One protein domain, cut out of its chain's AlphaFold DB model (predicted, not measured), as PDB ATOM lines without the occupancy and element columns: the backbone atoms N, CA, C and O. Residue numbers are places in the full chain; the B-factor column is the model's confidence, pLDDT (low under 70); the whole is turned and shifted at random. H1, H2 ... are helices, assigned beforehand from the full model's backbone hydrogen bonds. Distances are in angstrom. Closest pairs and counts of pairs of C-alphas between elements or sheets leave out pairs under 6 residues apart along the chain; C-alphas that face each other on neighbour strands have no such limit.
ATOM      1  N   ASP A  40      80.943 157.410  47.596       84.88
ATOM      2  CA  ASP A  40      80.824 158.387  48.688       84.88
ATOM      3  C   ASP A  40      81.360 159.768  48.289       84.88
ATOM      4  O   ASP A  40      80.817 160.785  48.711       84.88
ATOM      5  N   ALA A  41      82.396 159.824  47.443       84.12
ATOM      6  CA  ALA A  41      82.930 161.093  46.949       84.12
ATOM      7  C   ALA A  41      81.948 161.793  45.994       84.12
ATOM      8  O   ALA A  41      81.811 163.013  46.037       84.12
ATOM      9  N   ALA A  42      81.237 161.026  45.162       82.94
ATOM     10  CA  ALA A  42      80.172 161.548  44.306       82.94
ATOM     11  C   ALA A  42      78.939 161.968  45.131       82.94
ATOM     12  O   ALA A  42      78.396 163.057  44.942       82.94
ATOM     13  N   ALA A  43      78.561 161.169  46.131       81.94
ATOM     14  CA  ALA A  43      77.478 161.481  47.059       81.94
ATOM     15  C   ALA A  43      77.760 162.746  47.888       81.94
ATOM     16  O   ALA A  43      76.841 163.516  48.161       81.94
ATOM     17  N   ALA A  44      79.023 163.014  48.234       82.31
ATOM     18  CA  ALA A  44      79.418 164.229  48.948       82.31
ATOM     19  C   ALA A  44      79.095 165.518  48.169       82.31
ATOM     20  O   ALA A  44      78.827 166.550  48.782       82.31
ATOM     21  N   VAL A  45      79.083 165.456  46.833       79.00
ATOM     22  CA  VAL A  45      78.668 166.564  45.952       79.00
ATOM     23  C   VAL A  45      77.234 166.427  45.441       79.00
ATOM     24  O   VAL A  45      76.786 167.246  44.643       79.00
ATOM     25  N   GLY A  46      76.504 165.410  45.901       83.00
ATOM     26  CA  GLY A  46      75.133 165.135  45.481       83.00
ATOM     27  C   GLY A  46      75.009 164.627  44.042       83.00
ATOM     28  O   GLY A  46      73.937 164.748  43.452       83.00
ATOM     29  N   VAL A  47      76.084 164.083  43.467       84.94
ATOM     30  CA  VAL A  47      76.067 163.480  42.130       84.94
ATOM     31  C   VAL A  47      75.761 161.993  42.266       84.94
ATOM     32  O   VAL A  47      76.503 161.252  42.906       84.94
ATOM     33  N   TYR A  48      74.677 161.565  41.625       87.06
ATOM     34  CA  TYR A  48      74.207 160.181  41.593       87.06
ATOM     35  C   TYR A  48      73.840 159.786  40.164       87.06
ATOM     36  O   TYR A  48      73.645 160.659  39.312       87.06
ATOM     37  N   ASN A  49      73.714 158.480  39.918       88.19
ATOM     38  CA  ASN A  49      73.272 157.925  38.637       88.19
ATOM     39  C   ASN A  49      74.158 158.361  37.453       88.19
ATOM     40  O   ASN A  49      73.666 158.829  36.430       88.19
ATOM     41  N   ILE A  50      75.480 158.283  37.622       87.06
ATOM     42  CA  ILE A  50      76.469 158.808  36.678       87.06
ATOM     43  C   ILE A  50      76.494 157.922  35.424       87.06
ATOM     44  O   ILE A  50      76.953 156.784  35.513       87.06
ATOM     45  N   PRO A  51      76.076 158.411  34.243       86.62
ATOM     46  CA  PRO A  51      76.028 157.573  33.057       86.62
ATOM     47  C   PRO A  51      77.426 157.270  32.517       86.62
ATOM     48  O   PRO A  51      78.330 158.121  32.541       86.62
ATOM     49  N   ALA A  52      77.581 156.063  31.973       85.62
ATOM     50  CA  ALA A  52      78.790 155.625  31.299       85.62
ATOM     51  C   ALA A  52      79.206 156.604  30.189       85.62
ATOM     52  O   ALA A  52      78.397 157.053  29.378       85.62
ATOM     53  N   GLY A  53      80.497 156.942  30.155       83.94
ATOM     54  CA  GLY A  53      81.066 157.879  29.178       83.94
ATOM     55  C   GLY A  53      81.081 159.347  29.616       83.94
ATOM     56  O   GLY A  53      81.623 160.182  28.894       83.94
ATOM     57  N   THR A  54      80.553 159.679  30.796       85.69
ATOM     58  CA  THR A  54      80.758 161.007  31.398       85.69
ATOM     59  C   THR A  54      82.125 161.110  32.088       85.69
ATOM     60  O   THR A  54      82.672 160.094  32.519       85.69
ATOM     61  N   PRO A  55      82.694 162.321  32.255       83.56
ATOM     62  CA  PRO A  55      84.009 162.501  32.884       83.56
ATOM     63  C   PRO A  55      84.090 161.966  34.322       83.56
ATOM     64  O   PRO A  55      85.159 161.576  34.785       83.56
ATOM     65  N   GLY A  56      82.958 161.955  35.034       83.62
ATOM     66  CA  GLY A  56      82.851 161.433  36.397       83.62
ATOM     67  C   GLY A  56      82.748 159.908  36.480       83.62
ATOM     68  O   GLY A  56      82.955 159.354  37.556       83.62
ATOM     69  N   TYR A  57      82.445 159.221  35.379       86.50
ATOM     70  CA  TYR A  57      82.201 157.782  35.381       86.50
ATOM     71  C   TYR A  57      83.499 156.972  35.471       86.50
ATOM     72  O   TYR A  57      84.472 157.244  34.765       86.50
ATOM     73  N   GLN A  58      83.488 155.906  36.276       86.75
ATOM     74  CA  GLN A  58      84.475 154.831  36.177       86.75
ATOM     75  C   GLN A  58      83.787 153.463  36.242       86.75
ATOM     76  O   GLN A  58      82.829 153.318  36.996       86.75
ATOM     77  N   PRO A  59      84.346 152.423  35.595       86.94
ATOM     78  CA  PRO A  59      83.805 151.062  35.667       86.94
ATOM     79  C   PRO A  59      83.719 150.503  37.092       86.94
ATOM     80  O   PRO A  59      82.891 149.661  37.382       86.94
ATOM     81  N   LYS A  60      84.580 150.974  38.001       85.38
ATOM     82  CA  LYS A  60      84.589 150.554  39.412       85.38
ATOM     83  C   LYS A  60      83.466 151.185  40.256       85.38
ATOM     84  O   LYS A  60      83.315 150.804  41.410       85.38
ATOM     85  N   LEU A  61      82.779 152.211  39.735       86.81
ATOM     86  CA  LEU A  61      81.643 152.875  40.394       86.81
ATOM     87  C   LEU A  61      80.312 152.174  40.071       86.81
ATOM     88  O   LEU A  61      79.316 152.447  40.734       86.81
ATOM     89  N   ASP A  62      80.311 151.315  39.056       87.06
ATOM     90  CA  ASP A  62      79.163 150.575  38.548       87.06
ATOM     91  C   ASP A  62      79.312 149.108  38.985       87.06
ATOM     92  O   ASP A  62      80.099 148.340  38.422       87.06
ATOM     93  N   ALA A  63      78.659 148.757  40.096       85.44
ATOM     94  CA  ALA A  63      78.841 147.462  40.752       85.44
ATOM     95  C   ALA A  63      78.136 146.320  40.003       85.44
ATOM     96  O   ALA A  63      78.606 145.181  40.038       85.44
ATOM     97  N   ASP A  64      77.025 146.619  39.336       85.00
ATOM     98  CA  ASP A  64      76.186 145.694  38.575       85.00
ATOM     99  C   ASP A  64      76.378 145.799  37.053       85.00
ATOM    100  O   ASP A  64      75.904 144.931  36.317       85.00
ATOM    101  N   SER A  65      77.195 146.750  36.590       86.56
ATOM    102  CA  SER A  65      77.584 146.942  35.187       86.56
ATOM    103  C   SER A  65      76.405 147.255  34.264       86.56
ATOM    104  O   SER A  65      76.364 146.792  33.118       86.56
ATOM    105  N   ASP A  66      75.437 148.021  34.760       85.00
ATOM    106  CA  ASP A  66      74.233 148.405  34.022       85.00
ATOM    107  C   ASP A  66      74.431 149.680  33.171       85.00
ATOM    108  O   ASP A  66      73.584 150.021  32.336       85.00
ATOM    109  N   GLY A  67      75.585 150.342  33.318       85.94
ATOM    110  CA  GLY A  67      75.943 151.577  32.631       85.94
ATOM    111  C   GLY A  67      75.707 152.846  33.452       85.94
ATOM    112  O   GLY A  67      75.929 153.940  32.916       85.94
ATOM    113  N   PHE A  68      75.304 152.734  34.720       85.00
ATOM    114  CA  PHE A  68      75.119 153.846  35.646       85.00
ATOM    115  C   PHE A  68      75.924 153.642  36.934       85.00
ATOM    116  O   PHE A  68      75.622 152.829  37.793       85.00
ATOM    117  N   GLY A  69      76.960 154.461  37.114       86.19
ATOM    118  CA  GLY A  69      77.754 154.453  38.338       86.19
ATOM    119  C   GLY A  69      77.034 155.139  39.500       86.19
ATOM    120  O   GLY A  69      76.443 156.210  39.330       86.19
ATOM    121  N   CYS A  70      77.182 154.585  40.704       86.19
ATOM    122  CA  CYS A  70      76.619 155.133  41.942       86.19
ATOM    123  C   CYS A  70      75.099 155.326  41.879       86.19
ATOM    124  O   CYS A  70      74.573 156.438  42.038       86.19
ATOM    125  N   ASP A  71      74.407 154.220  41.641       82.00
ATOM    126  CA  ASP A  71      72.963 154.092  41.679       82.00
ATOM    127  C   ASP A  71      72.450 154.287  43.120       82.00
ATOM    128  O   ASP A  71      72.432 153.408  43.977       82.00
ATOM    129  N   ALA A  72      72.014 155.502  43.445       71.44
ATOM    130  CA  ALA A  72      71.092 155.668  44.562       71.44
ATOM    131  C   ALA A  72      69.704 155.272  44.052       71.44
ATOM    132  O   ALA A  72      69.306 155.757  42.996       71.44
ATOM    133  N   ALA A  73      68.981 154.428  44.798       57.06
ATOM    134  CA  ALA A  73      67.697 153.797  44.450       57.06
ATOM    135  C   ALA A  73      66.503 154.759  44.189       57.06
ATOM    136  O   ALA A  73      65.398 154.549  44.689       57.06
ATOM    137  N   GLY A  74      66.695 155.809  43.391       56.91
ATOM    138  CA  GLY A  74      65.629 156.560  42.747       56.91
ATOM    139  C   GLY A  74      65.554 158.057  43.027       56.91
ATOM    140  O   GLY A  74      64.501 158.612  42.759       56.91
ATOM    141  N   THR A  75      66.571 158.746  43.552       54.78
ATOM    142  CA  THR A  75      66.620 160.232  43.571       54.78
ATOM    143  C   THR A  75      67.956 160.734  44.127       54.78
ATOM    144  O   THR A  75      68.423 160.171  45.118       54.78
ATOM    145  N   PRO A  76      68.531 161.835  43.602       65.38
ATOM    146  CA  PRO A  76      68.150 162.626  42.422       65.38
ATOM    147  C   PRO A  76      68.673 162.050  41.090       65.38
ATOM    148  O   PRO A  76      69.525 161.166  41.063       65.38
ATOM    149  N   ALA A  77      68.145 162.564  39.973       73.94
ATOM    150  CA  ALA A  77      68.686 162.307  38.639       73.94
ATOM    151  C   ALA A  77      70.093 162.913  38.489       73.94
ATOM    152  O   ALA A  77      70.423 163.887  39.168       73.94
ATOM    153  N   TYR A  78      70.894 162.365  37.575       82.69
ATOM    154  CA  TYR A  78      72.218 162.894  37.255       82.69
ATOM    155  C   TYR A  78      72.157 164.372  36.859       82.69
ATOM    156  O   TYR A  78      71.457 164.741  35.915       82.69
ATOM    157  N   ASP A  79      72.927 165.204  37.558       83.69
ATOM    158  CA  ASP A  79      73.095 166.619  37.241       83.69
ATOM    159  C   ASP A  79      74.507 166.862  36.695       83.69
ATOM    160  O   ASP A  79      75.486 166.989  37.438       83.69
ATOM    161  N   ALA A  80      74.603 166.937  35.366       81.44
ATOM    162  CA  ALA A  80      75.851 167.215  34.660       81.44
ATOM    163  C   ALA A  80      76.483 168.552  35.084       81.44
ATOM    164  O   ALA A  80      77.705 168.664  35.156       81.44
ATOM    165  N   SER A  81      75.663 169.537  35.462       82.00
ATOM    166  CA  SER A  81      76.108 170.881  35.845       82.00
ATOM    167  C   SER A  81      76.962 170.869  37.111       82.00
ATOM    168  O   SER A  81      77.769 171.772  37.338       82.00
ATOM    169  N   ILE A  82      76.776 169.877  37.985       83.25
ATOM    170  CA  ILE A  82      77.616 169.712  39.172       83.25
ATOM    171  C   ILE A  82      79.009 169.236  38.751       83.25
ATOM    172  O   ILE A  82      80.002 169.827  39.170       83.25
ATOM    173  N   VAL A  83      79.084 168.232  37.873       83.44
ATOM    174  CA  VAL A  83      80.353 167.696  37.359       83.44
ATOM    175  C   VAL A  83      81.106 168.754  36.548       83.44
ATOM    176  O   VAL A  83      82.296 168.951  36.773       83.44
ATOM    177  N   ASP A  84      80.418 169.500  35.682       85.38
ATOM    178  CA  ASP A  84      81.025 170.577  34.889       85.38
ATOM    179  C   ASP A  84      81.608 171.688  35.772       85.38
ATOM    180  O   ASP A  84      82.736 172.133  35.548       85.38
ATOM    181  N   ARG A  85      80.889 172.104  36.824       84.94
ATOM    182  CA  ARG A  85      81.411 173.083  37.791       84.94
ATOM    183  C   ARG A  85      82.657 172.573  38.504       84.94
ATOM    184  O   ARG A  85      83.602 173.336  38.662       84.94
ATOM    185  N   ILE A  86      82.685 171.299  38.895       83.69
ATOM    186  CA  ILE A  86      83.855 170.690  39.544       83.69
ATOM    187  C   ILE A  86      85.053 170.647  38.585       83.69
ATOM    188  O   ILE A  86      86.176 170.925  38.995       83.69
ATOM    189  N   ILE A  87      84.838 170.332  37.303       83.88
ATOM    190  CA  ILE A  87      85.909 170.339  36.297       83.88
ATOM    191  C   ILE A  87      86.454 171.757  36.094       83.88
ATOM    192  O   ILE A  87      87.670 171.932  36.049       83.88
ATOM    193  N   MET A  88      85.582 172.767  36.007       78.50
ATOM    194  CA  MET A  88      86.018 174.163  35.886       78.50
ATOM    195  C   MET A  88      86.777 174.645  37.126       78.50
ATOM    196  O   MET A  88      87.816 175.282  36.979       78.50
ATOM    197  N   GLU A  89      86.305 174.301  38.326       80.62
ATOM    198  CA  GLU A  89      86.963 174.639  39.595       80.62
ATOM    199  C   GLU A  89      88.348 173.983  39.705       80.62
ATOM    200  O   GLU A  89      89.327 174.656  40.015       80.62
ATOM    201  N   ASN A  90      88.468 172.692  39.378       79.44
ATOM    202  CA  ASN A  90      89.751 171.977  39.408       79.44
ATOM    203  C   ASN A  90      90.756 172.491  38.367       79.44
ATOM    204  O   ASN A  90      91.961 172.329  38.547       79.44
ATOM    205  N   ASN A  91      90.273 173.077  37.269       80.75
ATOM    206  CA  ASN A  91      91.119 173.632  36.214       80.75
ATOM    207  C   ASN A  91      91.411 175.131  36.410       80.75
ATOM    208  O   ASN A  91      92.108 175.739  35.595       80.75
ATOM    209  N   GLN A  92      90.888 175.742  37.480       67.50
ATOM    210  CA  GLN A  92      91.230 177.105  37.855       67.50
ATOM    211  C   GLN A  92      92.672 177.119  38.398       67.50
ATOM    212  O   GLN A  92      92.979 176.399  39.353       67.50
TER     213      GLN A  92
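AT A GLANCE: This is residues 40 to 92 of the 151 residues of the protein "Excalibur calcium-binding domain-containing protein" of Arthrobacter crusticola (UniProt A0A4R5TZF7). The printed part has little regular structure: a body of loops, residues 45 to 79, with helix H2 at one end of the long axis and the short helix H1 to one side. Residues 50 to 51 pair antiparallel with residues 68 to 69 within the loops. The 53 printed residues hold two named helices, H1 then H2, and no named strand; the class is all helix, with 16 residues in named elements. The whole is compact, with a radius of gyration of the C-alphas of 10.8 A, yet elongated, spanning 35 by 21 by 16 A.

IN THESE COORDINATES: H1, residues 40 to 44, begins at C-alpha 40 (80.824, 158.387, 48.688). H2, residues 80 to 90, is 15.4 A long and ends at C-alpha 90 (89.751, 171.977, 39.408).

HOW THE PARTS SIT: H1 and H2 are apart. In both helices every O i to N i+4 pair is within hydrogen-bond range.

THE WHOLE: The farthest C-alphas, of Asp 64 and Gln 92, are 34.8 A apart. The printed part has no cut. The link from H1 to H2 is long, 35 residues. Residues 73 to 76 and residue 92 have pLDDT under 70.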